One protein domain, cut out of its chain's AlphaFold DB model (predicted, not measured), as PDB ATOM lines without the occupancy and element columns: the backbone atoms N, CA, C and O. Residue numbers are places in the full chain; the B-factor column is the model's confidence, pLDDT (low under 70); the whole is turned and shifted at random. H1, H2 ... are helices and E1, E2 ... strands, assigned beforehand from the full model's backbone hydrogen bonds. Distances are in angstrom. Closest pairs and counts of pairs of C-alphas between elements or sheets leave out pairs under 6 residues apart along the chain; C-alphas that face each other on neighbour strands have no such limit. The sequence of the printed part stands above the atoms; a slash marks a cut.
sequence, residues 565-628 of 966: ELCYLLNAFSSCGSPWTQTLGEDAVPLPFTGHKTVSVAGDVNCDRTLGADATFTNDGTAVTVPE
ATOM      1  N   GLU A 565     129.137 103.426 117.131       91.88
ATOM      2  CA  GLU A 565     130.013 102.813 118.137       91.88
ATOM      3  C   GLU A 565     129.298 101.721 118.929       91.88
ATOM      4  O   GLU A 565     129.766 100.585 118.985       91.88
ATOM      5  N   LEU A 566     128.121 102.036 119.477       93.56
ATOM      6  CA  LEU A 566     127.325 101.062 120.219       93.56
ATOM      7  C   LEU A 566     126.883  99.887 119.331       93.56
ATOM      8  O   LEU A 566     126.963  98.742 119.765       93.56
ATOM      9  N   CYS A 567     126.466 100.149 118.087       93.25
ATOM     10  CA  CYS A 567     126.076  99.097 117.140       93.25
ATOM     11  C   CYS A 567     127.236  98.126 116.882       93.25
ATOM     12  O   CYS A 567     127.060  96.908 116.925       93.25
ATOM     13  N   TYR A 568     128.441  98.658 116.660       90.31
ATOM     14  CA  TYR A 568     129.636  97.845 116.474       90.31
ATOM     15  C   TYR A 568     129.946  97.001 117.712       90.31
ATOM     16  O   TYR A 568     130.144  95.796 117.585       90.31
ATOM     17  N   LEU A 569     129.950  97.601 118.904       89.06
ATOM     18  CA  LEU A 569     130.265  96.910 120.157       89.06
ATOM     19  C   LEU A 569     129.282  95.765 120.459       89.06
ATOM     20  O   LEU A 569     129.701  94.648 120.771       89.06
ATOM     21  N   LEU A 570     127.982  96.014 120.270       89.88
ATOM     22  CA  LEU A 570     126.926  95.008 120.417       89.88
ATOM     23  C   LEU A 570     127.073  93.837 119.433       89.88
ATOM     24  O   LEU A 570     126.608  92.738 119.721       89.88
ATOM     25  N   ASN A 571     127.714  94.043 118.281       88.25
ATOM     26  CA  ASN A 571     127.967  92.983 117.307       88.25
ATOM     27  C   ASN A 571     129.315  92.283 117.517       88.25
ATOM     28  O   ASN A 571     129.387  91.062 117.397       88.25
ATOM     29  N   ALA A 572     130.376  93.032 117.822       81.19
ATOM     30  CA  ALA A 572     131.753  92.543 117.850       81.19
ATOM     31  C   ALA A 572     132.010  91.522 118.967       81.19
ATOM     32  O   ALA A 572     132.813  90.607 118.774       81.19
ATOM     33  N   PHE A 573     131.315  91.677 120.098       77.75
ATOM     34  CA  PHE A 573     131.484  90.866 121.308       77.75
ATOM     35  C   PHE A 573     130.238  90.036 121.662       77.75
ATOM     36  O   PHE A 573     130.151  89.468 122.756       77.75
ATOM     37  N   SER A 574     129.277  89.942 120.735       78.25
ATOM     38  CA  SER A 574     128.059  89.157 120.934       78.25
ATOM     39  C   SER A 574     128.347  87.658 121.036       78.25
ATOM     40  O   SER A 574     129.144  87.094 120.287       78.25
ATOM     41  N   SER A 575     127.637  86.999 121.946       64.31
ATOM     42  CA  SER A 575     127.578  85.540 122.131       64.31
ATOM     43  C   SER A 575     126.393  84.899 121.416       64.31
ATOM     44  O   SER A 575     126.359  83.685 121.283       64.31
ATOM     45  N   CYS A 576     125.421  85.691 120.972       60.88
ATOM     46  CA  CYS A 576     124.114  85.212 120.533       60.88
ATOM     47  C   CYS A 576     123.780  85.616 119.085       60.88
ATOM     48  O   CYS A 576     122.623  85.876 118.761       60.88
ATOM     49  N   GLY A 577     124.804  85.713 118.229       61.66
ATOM     50  CA  GLY A 577     124.697  86.229 116.858       61.66
ATOM     51  C   GLY A 577     124.713  87.763 116.781       61.66
ATOM     52  O   GLY A 577     124.648  88.446 117.804       61.66
ATOM     53  N   SER A 578     124.831  88.322 115.572       62.34
ATOM     54  CA  SER A 578     124.975  89.771 115.324       62.34
ATOM     55  C   SER A 578     123.730  90.371 114.639       62.34
ATOM     56  O   SER A 578     123.767  90.595 113.429       62.34
ATOM     57  N   PRO A 579     122.615  90.620 115.358       72.44
ATOM     58  CA  PRO A 579     121.398  91.173 114.756       72.44
ATOM     59  C   PRO A 579     121.357  92.706 114.745       72.44
ATOM     60  O   PRO A 579     120.375  93.272 114.273       72.44
ATOM     61  N   TRP A 580     122.364  93.395 115.294       93.12
ATOM     62  CA  TRP A 580     122.301  94.845 115.450       93.12
ATOM     63  C   TRP A 580     122.702  95.572 114.175       93.12
ATOM     64  O   TRP A 580     123.750  95.328 113.579       93.12
ATOM     65  N   THR A 581     121.885  96.534 113.796       94.62
ATOM     66  CA  THR A 581     122.063  97.391 112.632       94.62
ATOM     67  C   THR A 581     121.780  98.834 113.039       94.62
ATOM     68  O   THR A 581     121.190  99.113 114.087       94.62
ATOM     69  N   GLN A 582     122.279  99.772 112.244       95.94
ATOM     70  CA  GLN A 582     122.056 101.192 112.439       95.94
ATOM     71  C   GLN A 582     122.361 101.949 111.149       95.94
ATOM     72  O   GLN A 582     123.499 101.976 110.681       95.94
ATOM     73  N   THR A 583     121.366 102.626 110.597       95.50
ATOM     74  CA  THR A 583     121.513 103.597 109.516       95.50
ATOM     75  C   THR A 583     122.012 104.920 110.099       95.50
ATOM     76  O   THR A 583     121.261 105.709 110.669       95.50
ATOM     77  N   LEU A 584     123.314 105.161 109.983       93.75
ATOM     78  CA  LEU A 584     124.009 106.326 110.516       93.75
ATOM     79  C   LEU A 584     123.451 107.624 109.926       93.75
ATOM     80  O   LEU A 584     123.308 107.770 108.712       93.75
ATOM     81  N   GLY A 585     123.163 108.581 110.808       92.88
ATOM     82  CA  GLY A 585     122.523 109.852 110.460       92.88
ATOM     83  C   GLY A 585     120.990 109.809 110.422       92.88
ATOM     84  O   GLY A 585     120.378 110.876 110.398       92.88
ATOM     85  N   GLU A 586     120.378 108.621 110.466       94.56
ATOM     86  CA  GLU A 586     118.921 108.430 110.530       94.56
ATOM     87  C   GLU A 586     118.501 107.837 111.884       94.56
ATOM     88  O   GLU A 586     117.674 108.415 112.592       94.56
ATOM     89  N   ASP A 587     119.121 106.724 112.279       95.12
ATOM     90  CA  ASP A 587     118.791 105.994 113.499       95.12
ATOM     91  C   ASP A 587     119.499 106.589 114.723       95.12
ATOM     92  O   ASP A 587     120.730 106.639 114.807       95.12
ATOM     93  N   ALA A 588     118.713 106.989 115.725       92.94
ATOM     94  CA  ALA A 588     119.236 107.554 116.971       92.94
ATOM     95  C   ALA A 588     119.974 106.526 117.848       92.94
ATOM     96  O   ALA A 588     120.821 106.902 118.658       92.94
ATOM     97  N   VAL A 589     119.636 105.243 117.701       95.06
ATOM     98  CA  VAL A 589     120.207 104.110 118.440       95.06
ATOM     99  C   VAL A 589     120.262 102.871 117.543       95.06
ATOM    100  O   VAL A 589     119.506 102.809 116.573       95.06
ATOM    101  N   PRO A 590     121.104 101.871 117.856       96.00
ATOM    102  CA  PRO A 590     121.093 100.598 117.145       96.00
ATOM    103  C   PRO A 590     119.777  99.849 117.368       96.00
ATOM    104  O   PRO A 590     119.230  99.864 118.472       96.00
ATOM    105  N   LEU A 591     119.302  99.153 116.339       96.06
ATOM    106  CA  LEU A 591     118.119  98.297 116.399       96.06
ATOM    107  C   LEU A 591     118.495  96.863 116.003       96.06
ATOM    108  O   LEU A 591     119.358  96.677 115.146       96.06
ATOM    109  N   PRO A 592     117.890  95.830 116.609       94.31
ATOM    110  CA  PRO A 592     118.208  94.438 116.312       94.31
ATOM    111  C   PRO A 592     117.416  93.939 115.085       94.31
ATOM    112  O   PRO A 592     116.817  92.866 115.131       94.31
ATOM    113  N   PHE A 593     117.334  94.763 114.032       93.12
ATOM    114  CA  PHE A 593     116.421  94.606 112.895       93.12
ATOM    115  C   PHE A 593     117.180  94.603 111.570       93.12
ATOM    116  O   PHE A 593     117.977  95.489 111.281       93.12
ATOM    117  N   THR A 594     116.908  93.644 110.702       88.62
ATOM    118  CA  THR A 594     117.569  93.518 109.399       88.62
ATOM    119  C   THR A 594     117.186  94.616 108.400       88.62
ATOM    120  O   THR A 594     117.900  94.819 107.418       88.62
ATOM    121  N   GLY A 595     116.109  95.367 108.660       87.19
ATOM    122  CA  GLY A 595     115.678  96.510 107.850       87.19
ATOM    123  C   GLY A 595     116.625  97.722 107.835       87.19
ATOM    124  O   GLY A 595     116.479  98.578 106.961       87.19
ATOM    125  N   HIS A 596     117.599  97.807 108.750       92.06
ATOM    126  CA  HIS A 596     118.570  98.909 108.806       92.06
ATOM    127  C   HIS A 596     119.957  98.474 108.316       92.06
ATOM    128  O   HIS A 596     120.246  97.295 108.114       92.06
ATOM    129  N   LYS A 597     120.855  99.440 108.101       92.38
ATOM    130  CA  LYS A 597     122.179  99.159 107.529       92.38
ATOM    131  C   LYS A 597     123.150  98.601 108.567       92.38
ATOM    132  O   LYS A 597     123.179  99.037 109.712       92.38
ATOM    133  N   THR A 598     124.019  97.685 108.152       90.19
ATOM    134  CA  THR A 598     125.147  97.237 108.980       90.19
ATOM    135  C   THR A 598     126.111  98.393 109.245       90.19
ATOM    136  O   THR A 598     126.368  99.221 108.365       90.19
ATOM    137  N   VAL A 599     126.682  98.433 110.448       89.44
ATOM    138  CA  VAL A 599     127.754  99.366 110.797       89.44
ATOM    139  C   VAL A 599     129.104  98.678 110.656       89.44
ATOM    140  O   VAL A 599     129.348  97.631 111.251       89.44
ATOM    141  N   SER A 600     129.992  99.288 109.877       86.31
ATOM    142  CA  SER A 600     131.410  98.932 109.798       86.31
ATOM    143  C   SER A 600     132.246 100.013 110.469       86.31
ATOM    144  O   SER A 600     131.885 101.191 110.433       86.31
ATOM    145  N   VAL A 601     133.379  99.638 111.057       85.62
ATOM    146  CA  VAL A 601     134.373 100.624 111.498       85.62
ATOM    147  C   VAL A 601     135.092 101.168 110.265       85.62
ATOM    148  O   VAL A 601     135.376 100.414 109.340       85.62
ATOM    149  N   ALA A 602     135.378 102.463 110.253       78.62
ATOM    150  CA  ALA A 602     136.270 103.159 109.340       78.62
ATOM    151  C   ALA A 602     137.377 103.809 110.190       78.62
ATOM    152  O   ALA A 602     137.109 104.739 110.939       78.62
ATOM    153  N   GLY A 603     138.607 103.303 110.146       74.88
ATOM    154  CA  GLY A 603     139.703 103.756 111.018       74.88
ATOM    155  C   GLY A 603     140.349 102.607 111.787       74.88
ATOM    156  O   GLY A 603     140.154 101.443 111.437       74.88
ATOM    157  N   ASP A 604     141.129 102.934 112.816       77.62
ATOM    158  CA  ASP A 604     141.964 101.959 113.520       77.62
ATOM    159  C   ASP A 604     141.128 101.013 114.393       77.62
ATOM    160  O   ASP A 604     140.513 101.414 115.382       77.62
ATOM    161  N   VAL A 605     141.145  99.728 114.041       83.75
ATOM    162  CA  VAL A 605     140.632  98.625 114.860       83.75
ATOM    163  C   VAL A 605     141.813  97.750 115.243       83.75
ATOM    164  O   VAL A 605     142.639  97.411 114.397       83.75
ATOM    165  N   ASN A 606     141.905  97.371 116.512       85.31
ATOM    166  CA  ASN A 606     142.925  96.434 116.963       85.31
ATOM    167  C   ASN A 606     142.577  95.008 116.509       85.31
ATOM    168  O   ASN A 606     141.418  94.675 116.278       85.31
ATOM    169  N   CYS A 607     143.572  94.123 116.429       85.00
ATOM    170  CA  CYS A 607     143.347  92.727 116.019       85.00
ATOM    171  C   CYS A 607     142.367  91.945 116.926       85.00
ATOM    172  O   CYS A 607     141.790  90.960 116.489       85.00
ATOM    173  N   ASP A 608     142.123  92.388 118.164       82.50
ATOM    174  CA  ASP A 608     141.103  91.840 119.076       82.50
ATOM    175  C   ASP A 608     139.733  92.530 118.965       82.50
ATOM    176  O   ASP A 608     138.882  92.370 119.838       82.50
ATOM    177  N   ARG A 609     139.525  93.307 117.894       83.44
ATOM    178  CA  ARG A 609     138.306  94.073 117.604       83.44
ATOM    179  C   ARG A 609     138.031  95.226 118.567       83.44
ATOM    180  O   ARG A 609     137.003  95.891 118.419       83.44
ATOM    181  N   THR A 610     138.928  95.527 119.505       84.81
ATOM    182  CA  THR A 610     138.816  96.751 120.305       84.81
ATOM    183  C   THR A 610     139.057  97.989 119.434       84.81
ATOM    184  O   THR A 610     139.791  97.947 118.442       84.81
ATOM    185  N   LEU A 611     138.390  99.094 119.772       83.88
ATOM    186  CA  LEU A 611     138.450 100.337 119.001       83.88
ATOM    187  C   LEU A 611     139.749 101.101 119.304       83.88
ATOM    188  O   LEU A 611     140.091 101.312 120.469       83.88
ATOM    189  N   GLY A 612     140.463 101.520 118.255       79.19
ATOM    190  CA  GLY A 612     141.602 102.431 118.350       79.19
ATOM    191  C   GLY A 612     141.171 103.889 118.542       79.19
ATOM    192  O   GLY A 612     139.988 104.224 118.471       79.19
ATOM    193  N   ALA A 613     142.140 104.781 118.772       78.19
ATOM    194  CA  ALA A 613     141.872 106.193 119.076       78.19
ATOM    195  C   ALA A 613     141.149 106.950 117.942       78.19
ATOM    196  O   ALA A 613     140.359 107.850 118.224       78.19
ATOM    197  N   ASP A 614     141.388 106.553 116.687       80.12
ATOM    198  CA  ASP A 614     140.846 107.194 115.483       80.12
ATOM    199  C   ASP A 614     139.720 106.372 114.820       80.12
ATOM    200  O   ASP A 614     139.408 106.560 113.642       80.12
ATOM    201  N   ALA A 615     139.103 105.437 115.552       83.88
ATOM    202  CA  ALA A 615     137.989 104.652 115.033       83.88
ATOM    203  C   ALA A 615     136.758 105.538 114.747       83.88
ATOM    204  O   ALA A 615     136.230 106.221 115.626       83.88
ATOM    205  N   THR A 616     136.272 105.498 113.507       86.88
ATOM    206  CA  THR A 616     134.990 106.079 113.072       86.88
ATOM    207  C   THR A 616     134.088 104.978 112.506       86.88
ATOM    208  O   THR A 616     134.496 103.823 112.466       86.88
ATOM    209  N   PHE A 617     132.858 105.280 112.087       89.44
ATOM    210  CA  PHE A 617     131.900 104.258 111.650       89.44
ATOM    211  C   PHE A 617     131.182 104.674 110.367       89.44
ATOM    212  O   PHE A 617     130.953 105.861 110.131       89.44
ATOM    213  N   THR A 618     130.835 103.695 109.533       89.31
ATOM    214  CA  THR A 618     130.184 103.902 108.233       89.31
ATOM    215  C   THR A 618     129.184 102.789 107.904       89.31
ATOM    216  O   THR A 618     129.319 101.655 108.369       89.31
ATOM    217  N   ASN A 619     128.196 103.104 107.060       91.62
ATOM    218  CA  ASN A 619     127.305 102.126 106.429       91.62
ATOM    219  C   ASN A 619     127.713 101.740 105.002       91.62
ATOM    220  O   ASN A 619     127.017 100.946 104.373       91.62
ATOM    221  N   ASP A 620     128.810 102.280 104.471       83.31
ATOM    222  CA  ASP A 620     129.200 102.092 103.065       83.31
ATOM    223  C   ASP A 620     129.810 100.706 102.774       83.31
ATOM    224  O   ASP A 620     130.280 100.444 101.668       83.31
ATOM    225  N   GLY A 621     129.819  99.802 103.762       65.19
ATOM    226  CA  GLY A 621     130.280  98.421 103.597       65.19
ATOM    227  C   GLY A 621     131.781  98.281 103.327       65.19
ATOM    228  O   GLY A 621     132.243  97.186 103.009       65.19
ATOM    229  N   THR A 622     132.565  99.356 103.455       60.25
ATOM    230  CA  THR A 622     134.025  99.255 103.502       60.25
ATOM    231  C   THR A 622     134.404  98.535 104.784       60.25
ATOM    232  O   THR A 622     134.514  99.155 105.841       60.25
ATOM    233  N   ALA A 623     134.579  97.217 104.695       55.78
ATOM    234  CA  ALA A 623     135.205  96.449 105.750       55.78
ATOM    235  C   ALA A 623     136.597  97.042 105.984       55.78
ATOM    236  O   ALA A 623     137.487  96.910 105.139       55.78
ATOM    237  N   VAL A 624     136.800  97.704 107.123       59.53
ATOM    238  CA  VAL A 624     138.156  97.811 107.652       59.53
ATOM    239  C   VAL A 624     138.642  96.383 107.816       59.53
ATOM    240  O   VAL A 624     138.000  95.558 108.467       59.53
ATOM    241  N   THR A 625     139.755  96.075 107.160       62.25
ATOM    242  CA  THR A 625     140.469  94.835 107.414       62.25
ATOM    243  C   THR A 625     140.910  94.907 108.867       62.25
ATOM    244  O   THR A 625     141.820  95.669 109.186       62.25
ATOM    245  N   VAL A 626     140.218  94.181 109.753       74.06
ATOM    246  CA  VAL A 626     140.719  93.945 111.109       74.06
ATOM    247  C   VAL A 626     142.137  93.419 110.917       74.06
ATOM    248  O   VAL A 626     142.298  92.437 110.186       74.06
ATOM    249  N   PRO A 627     143.166  94.094 111.458       80.31
ATOM    250  CA  PRO A 627     144.531  93.651 111.264       80.31
ATOM    251  C   PRO A 627     144.642  92.196 111.699       80.31
ATOM    252  O   PRO A 627     144.213  91.849 112.803       80.31
ATOM    253  N   GLU A 628     145.210  91.362 110.831       83.75
ATOM    254  CA  GLU A 628     145.527  89.985 111.186       83.75
ATOM    255  C   GLU A 628     146.357  89.973 112.471       83.75
ATOM    256  O   GLU A 628     147.201  90.847 112.715       83.75
TER     257      GLU A 628
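This is residues 565 to 628 of the 966 residues of an uncharacterized protein of Prevotella sp. AG:487_50_53 (UniProt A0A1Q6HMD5). This is a small body with little regular structure, made mostly of loops: one short helix, H1, lies near a tiny two-strand hairpin, E1 and E2, with the long loop of residues 573 to 599 on one side and the loop of residues 603 to 615 on the other. The printed part has 64 residues, 14 of them in named elements, in the order H1, E1, E2; the class is mixed and the sheet antiparallel. It is compact, with a radius of gyration of the C-alphas of 11.3 A and spans of 30 by 26 by 17 A.

Start at H1, residues 565 to 572, where every O i to N i+4 pair is within hydrogen-bond range. Its closest C-alphas to E1, residues 600 to 602, are Tyr 568 and Ser 600, 7.0 A apart. E2, residues 616 to 618, is antiparallel to E1 in a hairpin; look for N 602 and O 616, 2.7 A apart.

Find C-alpha 565 at (130.013, 102.813, 118.137); H1 runs 10.4 A from there. E1 spans 6.5 A; E2 spans 7.2 A, ending at (130.184, 103.902, 108.233).

Both links are long, and the printed part has no cut. Residues 575 to 578 and 621 to 625 have pLDDT under 70.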